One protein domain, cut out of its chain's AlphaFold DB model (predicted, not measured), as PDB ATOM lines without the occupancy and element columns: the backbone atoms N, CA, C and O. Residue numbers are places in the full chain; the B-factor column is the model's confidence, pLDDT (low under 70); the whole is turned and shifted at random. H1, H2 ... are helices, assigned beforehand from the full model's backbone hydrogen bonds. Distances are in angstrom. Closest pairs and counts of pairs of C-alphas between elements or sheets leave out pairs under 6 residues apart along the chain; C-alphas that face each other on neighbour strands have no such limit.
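Overview. This is residues 22 to 73 of the 377 residues of the protein "Post-GPI attachment to proteins factor 3" of Nematocida parisii (strain ERTm1 / ATCC PRA-289) (UniProt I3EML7). The longest helix, H2, lies between H1 on one side and the tail, residues 61 to 73, which folds back along its other side. H1 and H2 make a loose helical hairpin, nearly antiparallel, joined by a looping link. The printed part has 52 residues with two named helices, H1 then H2, and no named strand; the class is all helix. It is compact, with a radius of gyration of the C-alphas of 11.3 A, and flat, spanning 29 by 25 by 13 A.

Along the chain. Find C-alpha 45 at (144.831, 92.979, 152.359); from there H2, residues 45 to 60, runs 22.4 A to C-alpha 60 at (136.207, 84.745, 171.332). H1, residues 22 to 32, begins at C-alpha 22 at (133.116, 90.075, 174.922) and is 15.0 A long.

Arrangement. H2 touches H1 with residues 56 to 60 alone; the closest C-alphas, of Thr 22 and Ile 59, are 7.1 A apart. This hairpin's helices run opposite ways at a shallow tilt of 11 degrees. In H1 and H2 every O i to N i+4 pair is within hydrogen-bond range. Look at residues 67 to 68, paired antiparallel with 71 to 72.

Size, cuts and confidence. The C-alphas farthest apart, of Asn 37 and Tyr 65, are 29.7 A apart. The printed part has no cut, and the link from H1 to H2 is long, with 12 residues. The model's pLDDT is under 70 at residues 22 to 34, 38 and 40 to 42.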
ATOM      1  N   THR A  22     133.086  90.793 176.198       58.28
ATOM      2  CA  THR A  22     133.116  90.075 174.922       58.28
ATOM      3  C   THR A  22     132.180  90.667 173.863       58.28
ATOM      4  O   THR A  22     132.547  90.724 172.691       58.28
ATOM      5  N   GLU A  23     130.981  91.127 174.222       64.00
ATOM      6  CA  GLU A  23     130.048  91.757 173.276       64.00
ATOM      7  C   GLU A  23     130.464  93.177 172.901       64.00
ATOM      8  O   GLU A  23     130.391  93.551 171.728       64.00
ATOM      9  N   VAL A  24     130.965  93.955 173.864       64.06
ATOM     10  CA  VAL A  24     131.551  95.276 173.585       64.06
ATOM     11  C   VAL A  24     132.775  95.125 172.679       64.06
ATOM     12  O   VAL A  24     132.884  95.833 171.677       64.06
ATOM     13  N   ALA A  25     133.641  94.150 172.966       58.03
ATOM     14  CA  ALA A  25     134.799  93.826 172.139       58.03
ATOM     15  C   ALA A  25     134.391  93.429 170.713       58.03
ATOM     16  O   ALA A  25     134.951  93.958 169.759       58.03
ATOM     17  N   LYS A  26     133.369  92.577 170.535       60.38
ATOM     18  CA  LYS A  26     132.849  92.205 169.202       60.38
ATOM     19  C   LYS A  26     132.383  93.417 168.389       60.38
ATOM     20  O   LYS A  26     132.654  93.479 167.193       60.38
ATOM     21  N   ILE A  27     131.713  94.380 169.022       59.53
ATOM     22  CA  ILE A  27     131.251  95.611 168.360       59.53
ATOM     23  C   ILE A  27     132.437  96.502 167.960       59.53
ATOM     24  O   ILE A  27     132.471  97.013 166.840       59.53
ATOM     25  N   LEU A  28     133.429  96.663 168.843       57.53
ATOM     26  CA  LEU A  28     134.639  97.445 168.559       57.53
ATOM     27  C   LEU A  28     135.470  96.816 167.430       57.53
ATOM     28  O   LEU A  28     135.846  97.509 166.487       57.53
ATOM     29  N   LEU A  29     135.662  95.494 167.461       58.34
ATOM     30  CA  LEU A  29     136.367  94.738 166.420       58.34
ATOM     31  C   LEU A  29     135.678  94.836 165.058       58.34
ATOM     32  O   LEU A  29     136.352  94.965 164.039       58.34
ATOM     33  N   TYR A  30     134.343  94.794 165.019       52.38
ATOM     34  CA  TYR A  30     133.596  94.912 163.765       52.38
ATOM     35  C   TYR A  30     133.809  96.278 163.095       52.38
ATOM     36  O   TYR A  30     133.952  96.358 161.876       52.38
ATOM     37  N   ASN A  31     133.900  97.346 163.892       52.12
ATOM     38  CA  ASN A  31     134.148  98.701 163.395       52.12
ATOM     39  C   ASN A  31     135.622  98.958 163.019       52.12
ATOM     40  O   ASN A  31     135.891  99.753 162.111       52.12
ATOM     41  N   ASP A  32     136.570  98.278 163.673       57.53
ATOM     42  CA  ASP A  32     138.009  98.369 163.379       57.53
ATOM     43  C   ASP A  32     138.500  97.373 162.310       57.53
ATOM     44  O   ASP A  32     139.577  97.562 161.745       57.53
ATOM     45  N   GLY A  33     137.704  96.359 161.953       59.59
ATOM     46  CA  GLY A  33     138.020  95.363 160.920       59.59
ATOM     47  C   GLY A  33     137.949  95.875 159.474       59.59
ATOM     48  O   GLY A  33     138.149  95.106 158.530       59.59
ATOM     49  N   VAL A  34     137.658  97.162 159.267       66.75
ATOM     50  CA  VAL A  34     137.642  97.784 157.939       66.75
ATOM     51  C   VAL A  34     139.077  98.057 157.498       66.75
ATOM     52  O   VAL A  34     139.766  98.862 158.113       66.75
ATOM     53  N   TYR A  35     139.511  97.435 156.401       71.69
ATOM     54  CA  TYR A  35     140.824  97.689 155.801       71.69
ATOM     55  C   TYR A  35     140.888  99.107 155.211       71.69
ATOM     56  O   TYR A  35     140.261  99.389 154.185       71.69
ATOM     57  N   ARG A  36     141.619 100.020 155.860       71.75
ATOM     58  CA  ARG A  36     141.718 101.438 155.467       71.75
ATOM     59  C   ARG A  36     143.038 101.735 154.755       71.75
ATOM     60  O   ARG A  36     143.976 100.945 154.762       71.75
ATOM     61  N   ASN A  37     143.142 102.930 154.167       71.38
ATOM     62  CA  ASN A  37     144.373 103.377 153.500       71.38
ATOM     63  C   ASN A  37     145.600 103.369 154.424       71.38
ATOM     64  O   ASN A  37     146.694 103.086 153.952       71.38
ATOM     65  N   ILE A  38     145.421 103.635 155.721       64.94
ATOM     66  CA  ILE A  38     146.520 103.584 156.692       64.94
ATOM     67  C   ILE A  38     147.013 102.152 156.947       64.94
ATOM     68  O   ILE A  38     148.188 101.954 157.232       64.94
ATOM     69  N   ASP A  39     146.150 101.144 156.796       71.44
ATOM     70  CA  ASP A  39     146.520  99.741 157.011       71.44
ATOM     71  C   ASP A  39     147.319  99.172 155.828       71.44
ATOM     72  O   ASP A  39     148.109  98.254 156.025       71.44
ATOM     73  N   LYS A  40     147.220  99.790 154.638       69.38
ATOM     74  CA  LYS A  40     148.055  99.468 153.460       69.38
ATOM     75  C   LYS A  40     149.547  99.719 153.682       69.38
ATOM     76  O   LYS A  40     150.367  99.186 152.948       69.38
ATOM     77  N   VAL A  41     149.894 100.568 154.651       68.44
ATOM     78  CA  VAL A  41     151.291 100.845 155.023       68.44
ATOM     79  C   VAL A  41     151.906  99.653 155.763       68.44
ATOM     80  O   VAL A  41     153.119  99.486 155.760       68.44
ATOM     81  N   LEU A  42     151.067  98.838 156.403       66.12
ATOM     82  CA  LEU A  42     151.480  97.777 157.317       66.12
ATOM     83  C   LEU A  42     151.276  96.379 156.777       66.12
ATOM     84  O   LEU A  42     152.050  95.482 157.085       66.12
ATOM     85  N   PHE A  43     150.190  96.195 156.041       71.44
ATOM     86  CA  PHE A  43     149.709  94.889 155.658       71.44
ATOM     87  C   PHE A  43     149.268  94.923 154.208       71.44
ATOM     88  O   PHE A  43     148.639  95.878 153.748       71.44
ATOM     89  N   THR A  44     149.504  93.823 153.510       83.62
ATOM     90  CA  THR A  44     148.662  93.463 152.375       83.62
ATOM     91  C   THR A  44     147.224  93.199 152.856       83.62
ATOM     92  O   THR A  44     146.997  92.899 154.034       83.62
ATOM     93  N   PRO A  45     146.212  93.267 151.970       80.00
ATOM     94  CA  PRO A  45     144.831  92.979 152.359       80.00
ATOM     95  C   PRO A  45     144.652  91.603 153.023       80.00
ATOM     96  O   PRO A  45     143.810  91.454 153.911       80.00
ATOM     97  N   ASP A  46     145.435  90.605 152.611       84.50
ATOM     98  CA  ASP A  46     145.341  89.237 153.126       84.50
ATOM     99  C   ASP A  46     146.046  89.068 154.476       84.50
ATOM    100  O   ASP A  46     145.496  88.423 155.374       84.50
ATOM    101  N   GLU A  47     147.198  89.710 154.675       83.44
ATOM    102  CA  GLU A  47     147.852  89.779 155.989       83.44
ATOM    103  C   GLU A  47     146.974  90.521 156.999       83.44
ATOM    104  O   GLU A  47     146.799  90.053 158.124       83.44
ATOM    105  N   PHE A  48     146.339  91.624 156.587       82.19
ATOM    106  CA  PHE A  48     145.415  92.356 157.450       82.19
ATOM    107  C   PHE A  48     144.244  91.468 157.871       82.19
ATOM    108  O   PHE A  48     143.958  91.349 159.060       82.19
ATOM    109  N   LYS A  49     143.587  90.792 156.917       83.44
ATOM    110  CA  LYS A  49     142.494  89.854 157.221       83.44
ATOM    111  C   LYS A  49     142.949  88.727 158.143       83.44
ATOM    112  O   LYS A  49     142.194  88.341 159.031       83.44
ATOM    113  N   SER A  50     144.155  88.201 157.941       87.06
ATOM    114  CA  SER A  50     144.720  87.138 158.776       87.06
ATOM    115  C   SER A  50     144.947  87.616 160.209       87.06
ATOM    116  O   SER A  50     144.519  86.945 161.145       87.06
ATOM    117  N   ASN A  51     145.505  88.816 160.381       85.19
ATOM    118  CA  ASN A  51     145.671  89.448 161.687       85.19
ATOM    119  C   ASN A  51     144.317  89.705 162.379       85.19
ATOM    120  O   ASN A  51     144.135  89.354 163.541       85.19
ATOM    121  N   GLN A  52     143.319  90.229 161.658       84.81
ATOM    122  CA  GLN A  52     141.980  90.448 162.227       84.81
ATOM    123  C   GLN A  52     141.297  89.138 162.644       84.81
ATOM    124  O   GLN A  52     140.646  89.081 163.691       84.81
ATOM    125  N   ARG A  53     141.462  88.064 161.860       87.38
ATOM    126  CA  ARG A  53     140.973  86.725 162.227       87.38
ATOM    127  C   ARG A  53     141.656  86.205 163.484       87.38
ATOM    128  O   ARG A  53     140.961  85.688 164.353       87.38
ATOM    129  N   PHE A  54     142.974  86.372 163.590       89.94
ATOM    130  CA  PHE A  54     143.737  85.997 164.779       89.94
ATOM    131  C   PHE A  54     143.225  86.727 166.028       89.94
ATOM    132  O   PHE A  54     142.826  86.075 166.989       89.94
ATOM    133  N   ILE A  55     143.125  88.060 165.981       87.31
ATOM    134  CA  ILE A  55     142.631  88.871 167.105       87.31
ATOM    135  C   ILE A  55     141.215  88.435 167.507       87.31
ATOM    136  O   ILE A  55     140.935  88.212 168.683       87.31
ATOM    137  N   THR A  56     140.325  88.258 166.525       85.75
ATOM    138  CA  THR A  56     138.940  87.829 166.769       85.75
ATOM    139  C   THR A  56     138.885  86.446 167.419       85.75
ATOM    140  O   THR A  56     138.116  86.239 168.356       85.75
ATOM    141  N   HIS A  57     139.708  85.504 166.953       89.06
ATOM    142  CA  HIS A  57     139.799  84.161 167.518       89.06
ATOM    143  C   HIS A  57     140.269  84.191 168.977       89.06
ATOM    144  O   HIS A  57     139.644  83.563 169.830       89.06
ATOM    145  N   CYS A  58     141.326  84.952 169.274       90.31
ATOM    146  CA  CYS A  58     141.829  85.115 170.635       90.31
ATOM    147  C   CYS A  58     140.754  85.683 171.569       90.31
ATOM    148  O   CYS A  58     140.524  85.141 172.645       90.31
ATOM    149  N   ILE A  59     140.021  86.706 171.129       85.88
ATOM    150  CA  ILE A  59     138.985  87.352 171.945       85.88
ATOM    151  C   ILE A  59     137.782  86.438 172.191       85.88
ATOM    152  O   ILE A  59     137.272  86.390 173.308       85.88
ATOM    153  N   ILE A  60     137.329  85.689 171.179       86.50
ATOM    154  CA  ILE A  60     136.207  84.745 171.332       86.50
ATOM    155  C   ILE A  60     136.556  83.632 172.324       86.50
ATOM    156  O   ILE A  60     135.705  83.248 173.122       86.50
ATOM    157  N   ASN A  61     137.795  83.145 172.285       88.81
ATOM    158  CA  ASN A  61     138.254  82.045 173.130       88.81
ATOM    159  C   ASN A  61     138.883  82.509 174.452       88.81
ATOM    160  O   ASN A  61     139.343  81.673 175.224       88.81
ATOM    161  N   ASN A  62     138.908  83.821 174.713       86.94
ATOM    162  CA  ASN A  62     139.603  84.424 175.852       86.94
ATOM    163  C   ASN A  62     141.079  83.973 175.972       86.94
ATOM    164  O   ASN A  62     141.599  83.773 177.068       86.94
ATOM    165  N   ASP A  63     141.744  83.790 174.832       91.31
ATOM    166  CA  ASP A  63     143.158  83.432 174.731       91.31
ATOM    167  C   ASP A  63     144.007  84.707 174.740       91.31
ATOM    168  O   ASP A  63     144.062  85.450 173.758       91.31
ATOM    169  N   THR A  64     144.672  84.949 175.867       90.88
ATOM    170  CA  THR A  64     145.564  86.094 176.081       90.88
ATOM    171  C   THR A  64     147.045  85.718 176.005       90.88
ATOM    172  O   THR A  64     147.883  86.539 176.358       90.88
ATOM    173  N   TYR A  65     147.397  84.492 175.603       91.69
ATOM    174  CA  TYR A  65     148.778  83.986 175.619       91.69
ATOM    175  C   TYR A  65     149.350  83.764 174.216       91.69
ATOM    176  O   TYR A  65     150.568  83.804 174.032       91.69
ATOM    177  N   SER A  66     148.503  83.545 173.213       92.19
ATOM    178  CA  SER A  66     148.959  83.362 171.839       92.19
ATOM    179  C   SER A  66     149.524  84.651 171.242       92.19
ATOM    180  O   SER A  66     148.995  85.748 171.439       92.19
ATOM    181  N   LYS A  67     150.588  84.502 170.446       90.69
ATOM    182  CA  LYS A  67     151.231  85.592 169.705       90.69
ATOM    183  C   LYS A  67     151.124  85.367 168.200       90.69
ATOM    184  O   LYS A  67     151.400  84.273 167.712       90.69
ATOM    185  N   TYR A  68     150.812  86.422 167.455       85.44
ATOM    186  CA  TYR A  68     150.915  86.463 165.997       85.44
ATOM    187  C   TYR A  68     152.076  87.370 165.607       85.44
ATOM    188  O   TYR A  68     152.131  88.525 166.025       85.44
ATOM    189  N   LEU A  69     153.043  86.828 164.858       82.81
ATOM    190  CA  LEU A  69     154.296  87.523 164.518       82.81
ATOM    191  C   LEU A  69     155.007  88.117 165.754       82.81
ATOM    192  O   LEU A  69     155.560  89.211 165.708       82.81
ATOM    193  N   GLY A  70     154.956  87.397 166.881       81.88
ATOM    194  CA  GLY A  70     155.567  87.817 168.145       81.88
ATOM    195  C   GLY A  70     154.763  88.835 168.965       81.88
ATOM    196  O   GLY A  70     155.253  89.257 170.009       81.88
ATOM    197  N   LYS A  71     153.540  89.199 168.553       85.12
ATOM    198  CA  LYS A  71     152.694  90.186 169.246       85.12
ATOM    199  C   LYS A  71     151.401  89.578 169.771       85.12
ATOM    200  O   LYS A  71     150.803  88.724 169.116       85.12
ATOM    201  N   TYR A  72     150.969  90.038 170.939       90.56
ATOM    202  CA  TYR A  72     149.696  89.644 171.531       90.56
ATOM    203  C   TYR A  72     148.500  90.260 170.797       90.56
ATOM    204  O   TYR A  72     148.618  91.277 170.111       90.56
ATOM    205  N   ALA A  73     147.329  89.641 170.950       89.06
ATOM    206  CA  ALA A  73     146.078  90.208 170.467       89.06
ATOM    207  C   ALA A  73     145.641  91.385 171.357       89.06
ATOM    208  O   ALA A  73     145.513  91.227 172.568       89.06
TER     209      ALA A  73